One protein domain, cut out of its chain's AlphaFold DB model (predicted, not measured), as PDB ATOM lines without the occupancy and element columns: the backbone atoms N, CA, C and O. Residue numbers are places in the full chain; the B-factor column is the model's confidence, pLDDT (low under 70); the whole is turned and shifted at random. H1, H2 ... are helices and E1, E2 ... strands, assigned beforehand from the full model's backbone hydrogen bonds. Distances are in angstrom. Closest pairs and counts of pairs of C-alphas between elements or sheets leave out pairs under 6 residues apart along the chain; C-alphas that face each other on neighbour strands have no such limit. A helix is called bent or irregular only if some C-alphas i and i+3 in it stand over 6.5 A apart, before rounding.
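AT A GLANCE: This is residues 4 to 66 of the 67 residues of an uncharacterized protein of Mucilaginibacter arboris (UniProt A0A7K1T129). Look first for a long, narrow hairpin of two strands, E1 and E2, with a short third strand, E3, beside the last residues of E2. A long kinked helix, H1, packs beside this small sheet mainly at E3, and residues 57 to 66, of which 57 to 64 belong to H1, stick out from the body as an arm. The 63 printed residues hold three named strands and then one named helix, in the order E1, E2, E3, H1; the sheet runs E1, E2, E3, all antiparallel, and the class is mixed, helices and strands. The whole is only just compact, close to loose, with a radius of gyration of the C-alphas of 12.7 A and spans of 35 by 28 by 22 A.

HOW THE PARTS SIT: Begin with the inner strand E2, residues 18 to 26. Beside it runs the edge strand E1, residues 8 to 15, antiparallel at 151 degrees between directions; look for N 11 and O 22, 2.9 A apart, and N 20 and O 13, 2.8 A apart, both within hydrogen-bond range. The other edge strand is E3, residues 32 to 34, antiparallel to E2 at 127 degrees, with N 33 and O 25 within hydrogen-bond range at 2.8 A. E1, E2 and E3 form a meander, each strand the antiparallel neighbour of the one before, and E1 and E2 are a hairpin, as are E2 and E3. Next find H1, residues 42 to 64, which is on the sheet but stands at the sheet's level, with a height over the sheet of 1.0 A. The closest C-alphas of E3 and H1 are those of Phe 32 and His 52, 5.4 A apart. H1 has a kink of 63 degrees near residue 49 and is irregular, with C-alphas 46 and 49 lying 7.5 A apart. In its backbone 15 of 19 O i to N i+4 pairs are within hydrogen-bond range.

IN THESE COORDINATES: Find C-alpha 18 at (-15.482, 8.065, -40.607); from there E2 runs 26.1 A to C-alpha 26. E1 starts at C-alpha 8, at (-6.529, -11.876, -43.491), and covers 21.3 A, while E3 covers 7.0 A. H1 measures 33.8 A from first to last C-alpha and ends at C-alpha 64, at (16.235, -1.519, -36.177).

THE WHOLE: The two C-alphas farthest apart are those of Ala 38 and Ala 66, 37.9 A. Without residues 57 to 66, which stand free, the body spans 33 by 22 by 17 A. The printed part has no cut; the links E1 to E2 and E2 to E3 are tight, and E3 to H1 is short. The mean pLDDT of the printed part is 85.6, and you will find values under 70 at residues 4 to 6 and 64 to 66 of this model.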
ATOM      1  N   GLU A   4      -6.933 -18.332 -39.546       52.31
ATOM      2  CA  GLU A   4      -5.486 -18.610 -39.499       52.31
ATOM      3  C   GLU A   4      -4.888 -19.007 -40.853       52.31
ATOM      4  O   GLU A   4      -3.795 -18.565 -41.191       52.31
ATOM      5  N   ARG A   5      -5.599 -19.806 -41.663       58.38
ATOM      6  CA  ARG A   5      -5.096 -20.220 -42.989       58.38
ATOM      7  C   ARG A   5      -5.224 -19.114 -44.028       58.38
ATOM      8  O   ARG A   5      -4.517 -19.139 -45.025       58.38
ATOM      9  N   LEU A   6      -6.152 -18.183 -43.813       60.19
ATOM     10  CA  LEU A   6      -6.449 -17.126 -44.771       60.19
ATOM     11  C   LEU A   6      -5.526 -15.914 -44.621       60.19
ATOM     12  O   LEU A   6      -5.513 -15.104 -45.532       60.19
ATOM     13  N   GLN A   7      -4.770 -15.769 -43.522       71.12
ATOM     14  CA  GLN A   7      -3.864 -14.625 -43.300       71.12
ATOM     15  C   GLN A   7      -4.516 -13.276 -43.666       71.12
ATOM     16  O   GLN A   7      -3.948 -12.451 -44.379       71.12
ATOM     17  N   LEU A   8      -5.762 -13.087 -43.220       80.38
ATOM     18  CA  LEU A   8      -6.529 -11.876 -43.491       80.38
ATOM     19  C   LEU A   8      -6.168 -10.801 -42.469       80.38
ATOM     20  O   LEU A   8      -6.477 -10.915 -41.283       80.38
ATOM     21  N   TYR A   9      -5.554  -9.732 -42.952       86.19
ATOM     22  CA  TYR A   9      -5.201  -8.549 -42.186       86.19
ATOM     23  C   TYR A   9      -6.333  -7.529 -42.261       86.19
ATOM     24  O   TYR A   9      -6.827  -7.201 -43.341       86.19
ATOM     25  N   GLN A  10      -6.748  -7.008 -41.109       89.06
ATOM     26  CA  GLN A  10      -7.724  -5.923 -41.043       89.06
ATOM     27  C   GLN A  10      -7.014  -4.576 -41.089       89.06
ATOM     28  O   GLN A  10      -6.182  -4.283 -40.232       89.06
ATOM     29  N   VAL A  11      -7.387  -3.743 -42.054       88.50
ATOM     30  CA  VAL A  11      -6.863  -2.385 -42.206       88.50
ATOM     31  C   VAL A  11      -7.945  -1.390 -41.828       88.50
ATOM     32  O   VAL A  11      -9.088  -1.503 -42.273       88.50
ATOM     33  N   TYR A  12      -7.577  -0.412 -41.006       90.75
ATOM     34  CA  TYR A  12      -8.447   0.682 -40.596       90.75
ATOM     35  C   TYR A  12      -7.920   1.993 -41.163       90.75
ATOM     36  O   TYR A  12      -6.741   2.303 -41.006       90.75
ATOM     37  N   VAL A  13      -8.802   2.775 -41.778       89.62
ATOM     38  CA  VAL A  13      -8.479   4.100 -42.318       89.62
ATOM     39  C   VAL A  13      -9.524   5.112 -41.883       89.62
ATOM     40  O   VAL A  13     -10.695   4.775 -41.707       89.62
ATOM     41  N   MET A  14      -9.107   6.362 -41.721       90.81
ATOM     42  CA  MET A  14     -10.036   7.478 -41.572       90.81
ATOM     43  C   MET A  14     -10.330   8.046 -42.955       90.81
ATOM     44  O   MET A  14      -9.409   8.446 -43.664       90.81
ATOM     45  N   TYR A  15     -11.600   8.079 -43.340       87.06
ATOM     46  CA  TYR A  15     -12.048   8.665 -44.599       87.06
ATOM     47  C   TYR A  15     -13.293   9.503 -44.346       87.06
ATOM     48  O   TYR A  15     -14.266   8.996 -43.792       87.06
ATOM     49  N   GLU A  16     -13.239  10.786 -44.711       87.38
ATOM     50  CA  GLU A  16     -14.329  11.752 -44.488       87.38
ATOM     51  C   GLU A  16     -14.804  11.801 -43.023       87.38
ATOM     52  O   GLU A  16     -15.991  11.866 -42.723       87.38
ATOM     53  N   GLY A  17     -13.863  11.709 -42.077       91.12
ATOM     54  CA  GLY A  17     -14.171  11.701 -40.642       91.12
ATOM     55  C   GLY A  17     -14.764  10.387 -40.119       91.12
ATOM     56  O   GLY A  17     -14.989  10.260 -38.917       91.12
ATOM     57  N   VAL A  18     -14.956   9.382 -40.977       91.38
ATOM     58  CA  VAL A  18     -15.482   8.065 -40.607       91.38
ATOM     59  C   VAL A  18     -14.366   7.023 -40.622       91.38
ATOM     60  O   VAL A  18     -13.594   6.914 -41.577       91.38
ATOM     61  N   LYS A  19     -14.298   6.209 -39.565       92.69
ATOM     62  CA  LYS A  19     -13.400   5.052 -39.512       92.69
ATOM     63  C   LYS A  19     -13.947   3.947 -40.415       92.69
ATOM     64  O   LYS A  19     -14.965   3.335 -40.101       92.69
ATOM     65  N   LYS A  20     -13.261   3.678 -41.522       91.06
ATOM     66  CA  LYS A  20     -13.562   2.574 -42.439       91.06
ATOM     67  C   LYS A  20     -12.609   1.406 -42.192       91.06
ATOM     68  O   LYS A  20     -11.488   1.593 -41.718       91.06
ATOM     69  N   ARG A  21     -13.077   0.194 -42.492       92.25
ATOM     70  CA  ARG A  21     -12.311  -1.048 -42.347       92.25
ATOM     71  C   ARG A  21     -12.433  -1.884 -43.608       92.25
ATOM     72  O   ARG A  21     -13.544  -2.093 -44.083       92.25
ATOM     73  N   PHE A  22     -11.315  -2.428 -44.070       91.56
ATOM     74  CA  PHE A  22     -11.275  -3.416 -45.145       91.56
ATOM     75  C   PHE A  22     -10.254  -4.517 -44.833       91.56
ATOM     76  O   PHE A  22      -9.530  -4.443 -43.837       91.56
ATOM     77  N   HIS A  23     -10.236  -5.561 -45.662       91.00
ATOM     78  CA  HIS A  23      -9.352  -6.710 -45.490       91.00
ATOM     79  C   HIS A  23      -8.279  -6.749 -46.572       91.00
ATOM     80  O   HIS A  23      -8.558  -6.508 -47.749       91.00
ATOM     81  N   MET A  24      -7.070  -7.114 -46.157       91.38
ATOM     82  CA  MET A  24      -5.964  -7.445 -47.041       91.38
ATOM     83  C   MET A  24      -5.464  -8.860 -46.778       91.38
ATOM     84  O   MET A  24      -5.625  -9.383 -45.680       91.38
ATOM     85  N   GLN A  25      -4.827  -9.465 -47.770       91.25
ATOM     86  CA  GLN A  25      -4.172 -10.764 -47.661       91.25
ATOM     87  C   GLN A  25      -2.833 -10.718 -48.390       91.25
ATOM     88  O   GLN A  25      -2.669  -9.956 -49.340       91.25
ATOM     89  N   VAL A  26      -1.880 -11.534 -47.953       89.56
ATOM     90  CA  VAL A  26      -0.650 -11.777 -48.709       89.56
ATOM     91  C   VAL A  26      -0.946 -12.771 -49.838       89.56
ATOM     92  O   VAL A  26      -1.479 -13.850 -49.587       89.56
ATOM     93  N   ASN A  27      -0.645 -12.400 -51.082       89.31
ATOM     94  CA  ASN A  27      -0.764 -13.296 -52.233       89.31
ATOM     95  C   ASN A  27       0.476 -14.207 -52.373       89.31
ATOM     96  O   ASN A  27       1.427 -14.120 -51.602       89.31
ATOM     97  N   GLU A  28       0.491 -15.051 -53.405       88.25
ATOM     98  CA  GLU A  28       1.599 -15.980 -53.693       88.25
ATOM     99  C   GLU A  28       2.939 -15.277 -53.993       88.25
ATOM    100  O   GLU A  28       4.002 -15.862 -53.814       88.25
ATOM    101  N   GLU A  29       2.904 -14.003 -54.390       89.62
ATOM    102  CA  GLU A  29       4.084 -13.165 -54.646       89.62
ATOM    103  C   GLU A  29       4.569 -12.427 -53.384       89.62
ATOM    104  O   GLU A  29       5.353 -11.481 -53.473       89.62
ATOM    105  N   ASN A  30       4.078 -12.812 -52.203       87.62
ATOM    106  CA  ASN A  30       4.325 -12.130 -50.932       87.62
ATOM    107  C   ASN A  30       3.896 -10.650 -50.913       87.62
ATOM    108  O   ASN A  30       4.442  -9.837 -50.163       87.62
ATOM    109  N   ARG A  31       2.887 -10.280 -51.708       90.00
ATOM    110  CA  ARG A  31       2.338  -8.922 -51.748       90.00
ATOM    111  C   ARG A  31       1.026  -8.808 -50.990       90.00
ATOM    112  O   ARG A  31       0.133  -9.630 -51.157       90.00
ATOM    113  N   PHE A  32       0.880  -7.731 -50.220       90.00
ATOM    114  CA  PHE A  32      -0.389  -7.384 -49.581       90.00
ATOM    115  C   PHE A  32      -1.377  -6.889 -50.643       90.00
ATOM    116  O   PHE A  32      -1.097  -5.919 -51.347       90.00
ATOM    117  N   LYS A  33      -2.528  -7.554 -50.746       92.19
ATOM    118  CA  LYS A  33      -3.598  -7.291 -51.715       92.19
ATOM    119  C   LYS A  33      -4.929  -7.054 -51.019       92.19
ATOM    120  O   LYS A  33      -5.223  -7.711 -50.023       92.19
ATOM    121  N   ILE A  34      -5.728  -6.122 -51.530       92.38
ATOM    122  CA  ILE A  34      -7.069  -5.822 -51.015       92.38
ATOM    123  C   ILE A  34      -8.025  -6.933 -51.457       92.38
ATOM    124  O   ILE A  34      -8.225  -7.147 -52.651       92.38
ATOM    125  N   MET A  35      -8.644  -7.610 -50.491       90.19
ATOM    126  CA  MET A  35      -9.512  -8.765 -50.760       90.19
ATOM    127  C   MET A  35     -10.978  -8.389 -50.957       90.19
ATOM    128  O   MET A  35     -11.708  -9.084 -51.654       90.19
ATOM    129  N   ASP A  36     -11.410  -7.279 -50.360       84.94
ATOM    130  CA  ASP A  36     -12.783  -6.789 -50.443       84.94
ATOM    131  C   ASP A  36     -12.788  -5.360 -50.985       84.94
ATOM    132  O   ASP A  36     -12.730  -4.379 -50.240       84.94
ATOM    133  N   ARG A  37     -12.814  -5.250 -52.318       87.88
ATOM    134  CA  ARG A  37     -12.839  -3.960 -53.017       87.88
ATOM    135  C   ARG A  37     -14.140  -3.189 -52.801       87.88
ATOM    136  O   ARG A  37     -14.118  -1.977 -52.937       87.88
ATOM    137  N   ALA A  38     -15.239  -3.865 -52.457       86.69
ATOM    138  CA  ALA A  38     -16.520  -3.210 -52.200       86.69
ATOM    139  C   ALA A  38     -16.532  -2.514 -50.830       86.69
ATOM    140  O   ALA A  38     -17.085  -1.425 -50.693       86.69
ATOM    141  N   ALA A  39     -15.892  -3.114 -49.820       85.25
ATOM    142  CA  ALA A  39     -15.709  -2.485 -48.511       85.25
ATOM    143  C   ALA A  39     -14.534  -1.489 -48.469       85.25
ATOM    144  O   ALA A  39     -14.453  -0.653 -47.563       85.25
ATOM    145  N   CYS A  40     -13.601  -1.585 -49.421       89.06
ATOM    146  CA  CYS A  40     -12.456  -0.691 -49.510       89.06
ATOM    147  C   CYS A  40     -12.867   0.677 -50.084       89.06
ATOM    148  O   CYS A  40     -13.495   0.735 -51.139       89.06
ATOM    149  N   PRO A  41     -12.503   1.796 -49.436       89.62
ATOM    150  CA  PRO A  41     -12.714   3.117 -50.017       89.62
ATOM    151  C   PRO A  41     -12.001   3.252 -51.370       89.62
ATOM    152  O   PRO A  41     -10.837   2.870 -51.484       89.62
ATOM    153  N   GLU A  42     -12.650   3.857 -52.368       90.69
ATOM    154  CA  GLU A  42     -12.101   3.939 -53.733       90.69
ATOM    155  C   GLU A  42     -10.714   4.595 -53.792       90.69
ATOM    156  O   GLU A  42      -9.854   4.152 -54.551       90.69
ATOM    157  N   PHE A  43     -10.450   5.585 -52.930       88.62
ATOM    158  CA  PHE A  43      -9.148   6.256 -52.866       88.62
ATOM    159  C   PHE A  43      -7.998   5.325 -52.439       88.62
ATOM    160  O   PHE A  43      -6.841   5.609 -52.745       88.62
ATOM    161  N   CYS A  44      -8.288   4.225 -51.736       89.25
ATOM    162  CA  CYS A  44      -7.279   3.262 -51.299       89.25
ATOM    163  C   CYS A  44      -6.869   2.290 -52.411       89.25
ATOM    164  O   CYS A  44      -5.746   1.795 -52.386       89.25
ATOM    165  N   LEU A  45      -7.743   2.018 -53.387       90.06
ATOM    166  CA  LEU A  45      -7.478   1.057 -54.464       90.06
ATOM    167  C   LEU A  45      -6.194   1.361 -55.262       90.06
ATOM    168  O   LEU A  45      -5.378   0.449 -55.410       90.06
ATOM    169  N   PRO A  46      -5.940   2.598 -55.740       92.19
ATOM    170  CA  PRO A  46      -4.691   2.908 -56.441       92.19
ATOM    171  C   PRO A  46      -3.463   2.915 -55.516       92.19
ATOM    172  O   PRO A  46      -2.334   2.856 -55.996       92.19
ATOM    173  N   LEU A  47      -3.665   2.968 -54.195       90.31
ATOM    174  CA  LEU A  47      -2.600   3.020 -53.191       90.31
ATOM    175  C   LEU A  47      -2.175   1.632 -52.692       90.31
ATOM    176  O   LEU A  47      -1.307   1.551 -51.829       90.31
ATOM    177  N   GLU A  48      -2.742   0.544 -53.221       92.31
ATOM    178  CA  GLU A  48      -2.453  -0.825 -52.771       92.31
ATOM    179  C   GLU A  48      -0.946  -1.135 -52.752       92.31
ATOM    180  O   GLU A  48      -0.430  -1.678 -51.772       92.31
ATOM    181  N   ASN A  49      -0.220  -0.743 -53.803       91.00
ATOM    182  CA  ASN A  49       1.224  -0.959 -53.872       91.00
ATOM    183  C   ASN A  49       1.981  -0.109 -52.845       91.00
ATOM    184  O   ASN A  49       2.832  -0.643 -52.141       91.00
ATOM    185  N   ALA A  50       1.623   1.170 -52.707       91.25
ATOM    186  CA  ALA A  50       2.236   2.062 -51.726       91.25
ATOM    187  C   ALA A  50       1.997   1.578 -50.285       91.25
ATOM    188  O   ALA A  50       2.873   1.691 -49.432       91.25
ATOM    189  N   LEU A  51       0.826   0.995 -50.015       88.19
ATOM    190  CA  LEU A  51       0.504   0.414 -48.717       88.19
ATOM    191  C   LEU A  51       1.368  -0.817 -48.419       88.19
ATOM    192  O   LEU A  51       1.863  -0.952 -47.302       88.19
ATOM    193  N   HIS A  52       1.588  -1.690 -49.406       90.56
ATOM    194  CA  HIS A  52       2.522  -2.809 -49.265       90.56
ATOM    195  C   HIS A  52       3.937  -2.322 -48.917       90.56
ATOM    196  O   HIS A  52       4.516  -2.805 -47.944       90.56
ATOM    197  N   ASP A  53       4.453  -1.341 -49.659       91.69
ATOM    198  CA  ASP A  53       5.804  -0.809 -49.450       91.69
ATOM    199  C   ASP A  53       5.946  -0.190 -48.047       91.69
ATOM    200  O   ASP A  53       6.902  -0.480 -47.325       91.69
ATOM    201  N   ALA A  54       4.945   0.581 -47.606       88.69
ATOM    202  CA  ALA A  54       4.926   1.199 -46.280       88.69
ATOM    203  C   ALA A  54       4.884   0.172 -45.131       88.69
ATOM    204  O   ALA A  54       5.518   0.379 -44.093       88.69
ATOM    205  N   ILE A  55       4.161  -0.945 -45.297       87.25
ATOM    206  CA  ILE A  55       4.131  -2.027 -44.300       87.25
ATOM    207  C   ILE A  55       5.527  -2.641 -44.142       87.25
ATOM    208  O   ILE A  55       5.986  -2.826 -43.010       87.25
ATOM    209  N   LEU A  56       6.211  -2.927 -45.256       88.81
ATOM    210  CA  LEU A  56       7.565  -3.486 -45.232       88.81
ATOM    211  C   LEU A  56       8.571  -2.503 -44.622       88.81
ATOM    212  O   LEU A  56       9.384  -2.893 -43.783       88.81
ATOM    213  N   GLU A  57       8.490  -1.221 -44.984       90.50
ATOM    214  CA  GLU A  57       9.361  -0.190 -44.418       90.50
ATOM    215  C   GLU A  57       9.177  -0.066 -42.898       90.50
ATOM    216  O   GLU A  57      10.158  -0.056 -42.149       90.50
ATOM    217  N   ASN A  58       7.932  -0.020 -42.418       86.94
ATOM    218  CA  ASN A  58       7.653   0.091 -40.988       86.94
ATOM    219  C   ASN A  58       8.097  -1.151 -40.198       86.94
ATOM    220  O   ASN A  58       8.584  -1.029 -39.069       86.94
ATOM    221  N   HIS A  59       7.971  -2.343 -40.787       83.94
ATOM    222  CA  HIS A  59       8.496  -3.572 -40.194       83.94
ATOM    223  C   HIS A  59      10.022  -3.504 -40.035       83.94
ATOM    224  O   HIS A  59      10.536  -3.722 -38.937       83.94
ATOM    225  N   ASN A  60      10.736  -3.096 -41.088       82.69
ATOM    226  CA  ASN A  60      12.192  -2.941 -41.061       82.69
ATOM    227  C   ASN A  60      12.649  -1.884 -40.042       82.69
ATOM    228  O   ASN A  60      13.617  -2.101 -39.315       82.69
ATOM    229  N   ARG A  61      11.936  -0.753 -39.938       82.88
ATOM    230  CA  ARG A  61      12.217   0.276 -38.920       82.88
ATOM    231  C   ARG A  61      12.066  -0.271 -37.501       82.88
ATOM    232  O   ARG A  61      12.931  -0.020 -36.670       82.88
ATOM    233  N   SER A  62      11.008  -1.041 -37.251       77.06
ATOM    234  CA  SER A  62      10.719  -1.611 -35.928       77.06
ATOM    235  C   SER A  62      11.797  -2.599 -35.464       77.06
ATOM    236  O   SER A  62      12.119  -2.638 -34.278       77.06
ATOM    237  N   LEU A  63      12.391  -3.356 -36.395       73.44
ATOM    238  CA  LEU A  63      13.520  -4.252 -36.117       73.44
ATOM    239  C   LEU A  63      14.804  -3.485 -35.765       73.44
ATOM    240  O   LEU A  63      15.557  -3.920 -34.899       73.44
ATOM    241  N   ASN A  64      15.031  -2.328 -36.389       65.44
ATOM    242  CA  ASN A  64      16.235  -1.519 -36.177       65.44
ATOM    243  C   ASN A  64      16.206  -0.688 -34.884       65.44
ATOM    244  O   ASN A  64      17.256  -0.296 -34.391       65.44
ATOM    245  N   THR A  65      15.028  -0.400 -34.330       61.28
ATOM    246  CA  THR A  65      14.876   0.321 -33.050       61.28
ATOM    247  C   THR A  65      14.880  -0.585 -31.818       61.28
ATOM    248  O   THR A  65      14.824  -0.084 -30.699       61.28
ATOM    249  N   ALA A  66      14.897  -1.906 -32.010       58.03
ATOM    250  CA  ALA A  66      14.899  -2.902 -30.939       58.03
ATOM    251  C   ALA A  66      16.304  -3.463 -30.620       58.03
ATOM    252  O   ALA A  66      16.401  -4.411 -29.839       58.03
TER     253      ALA A  66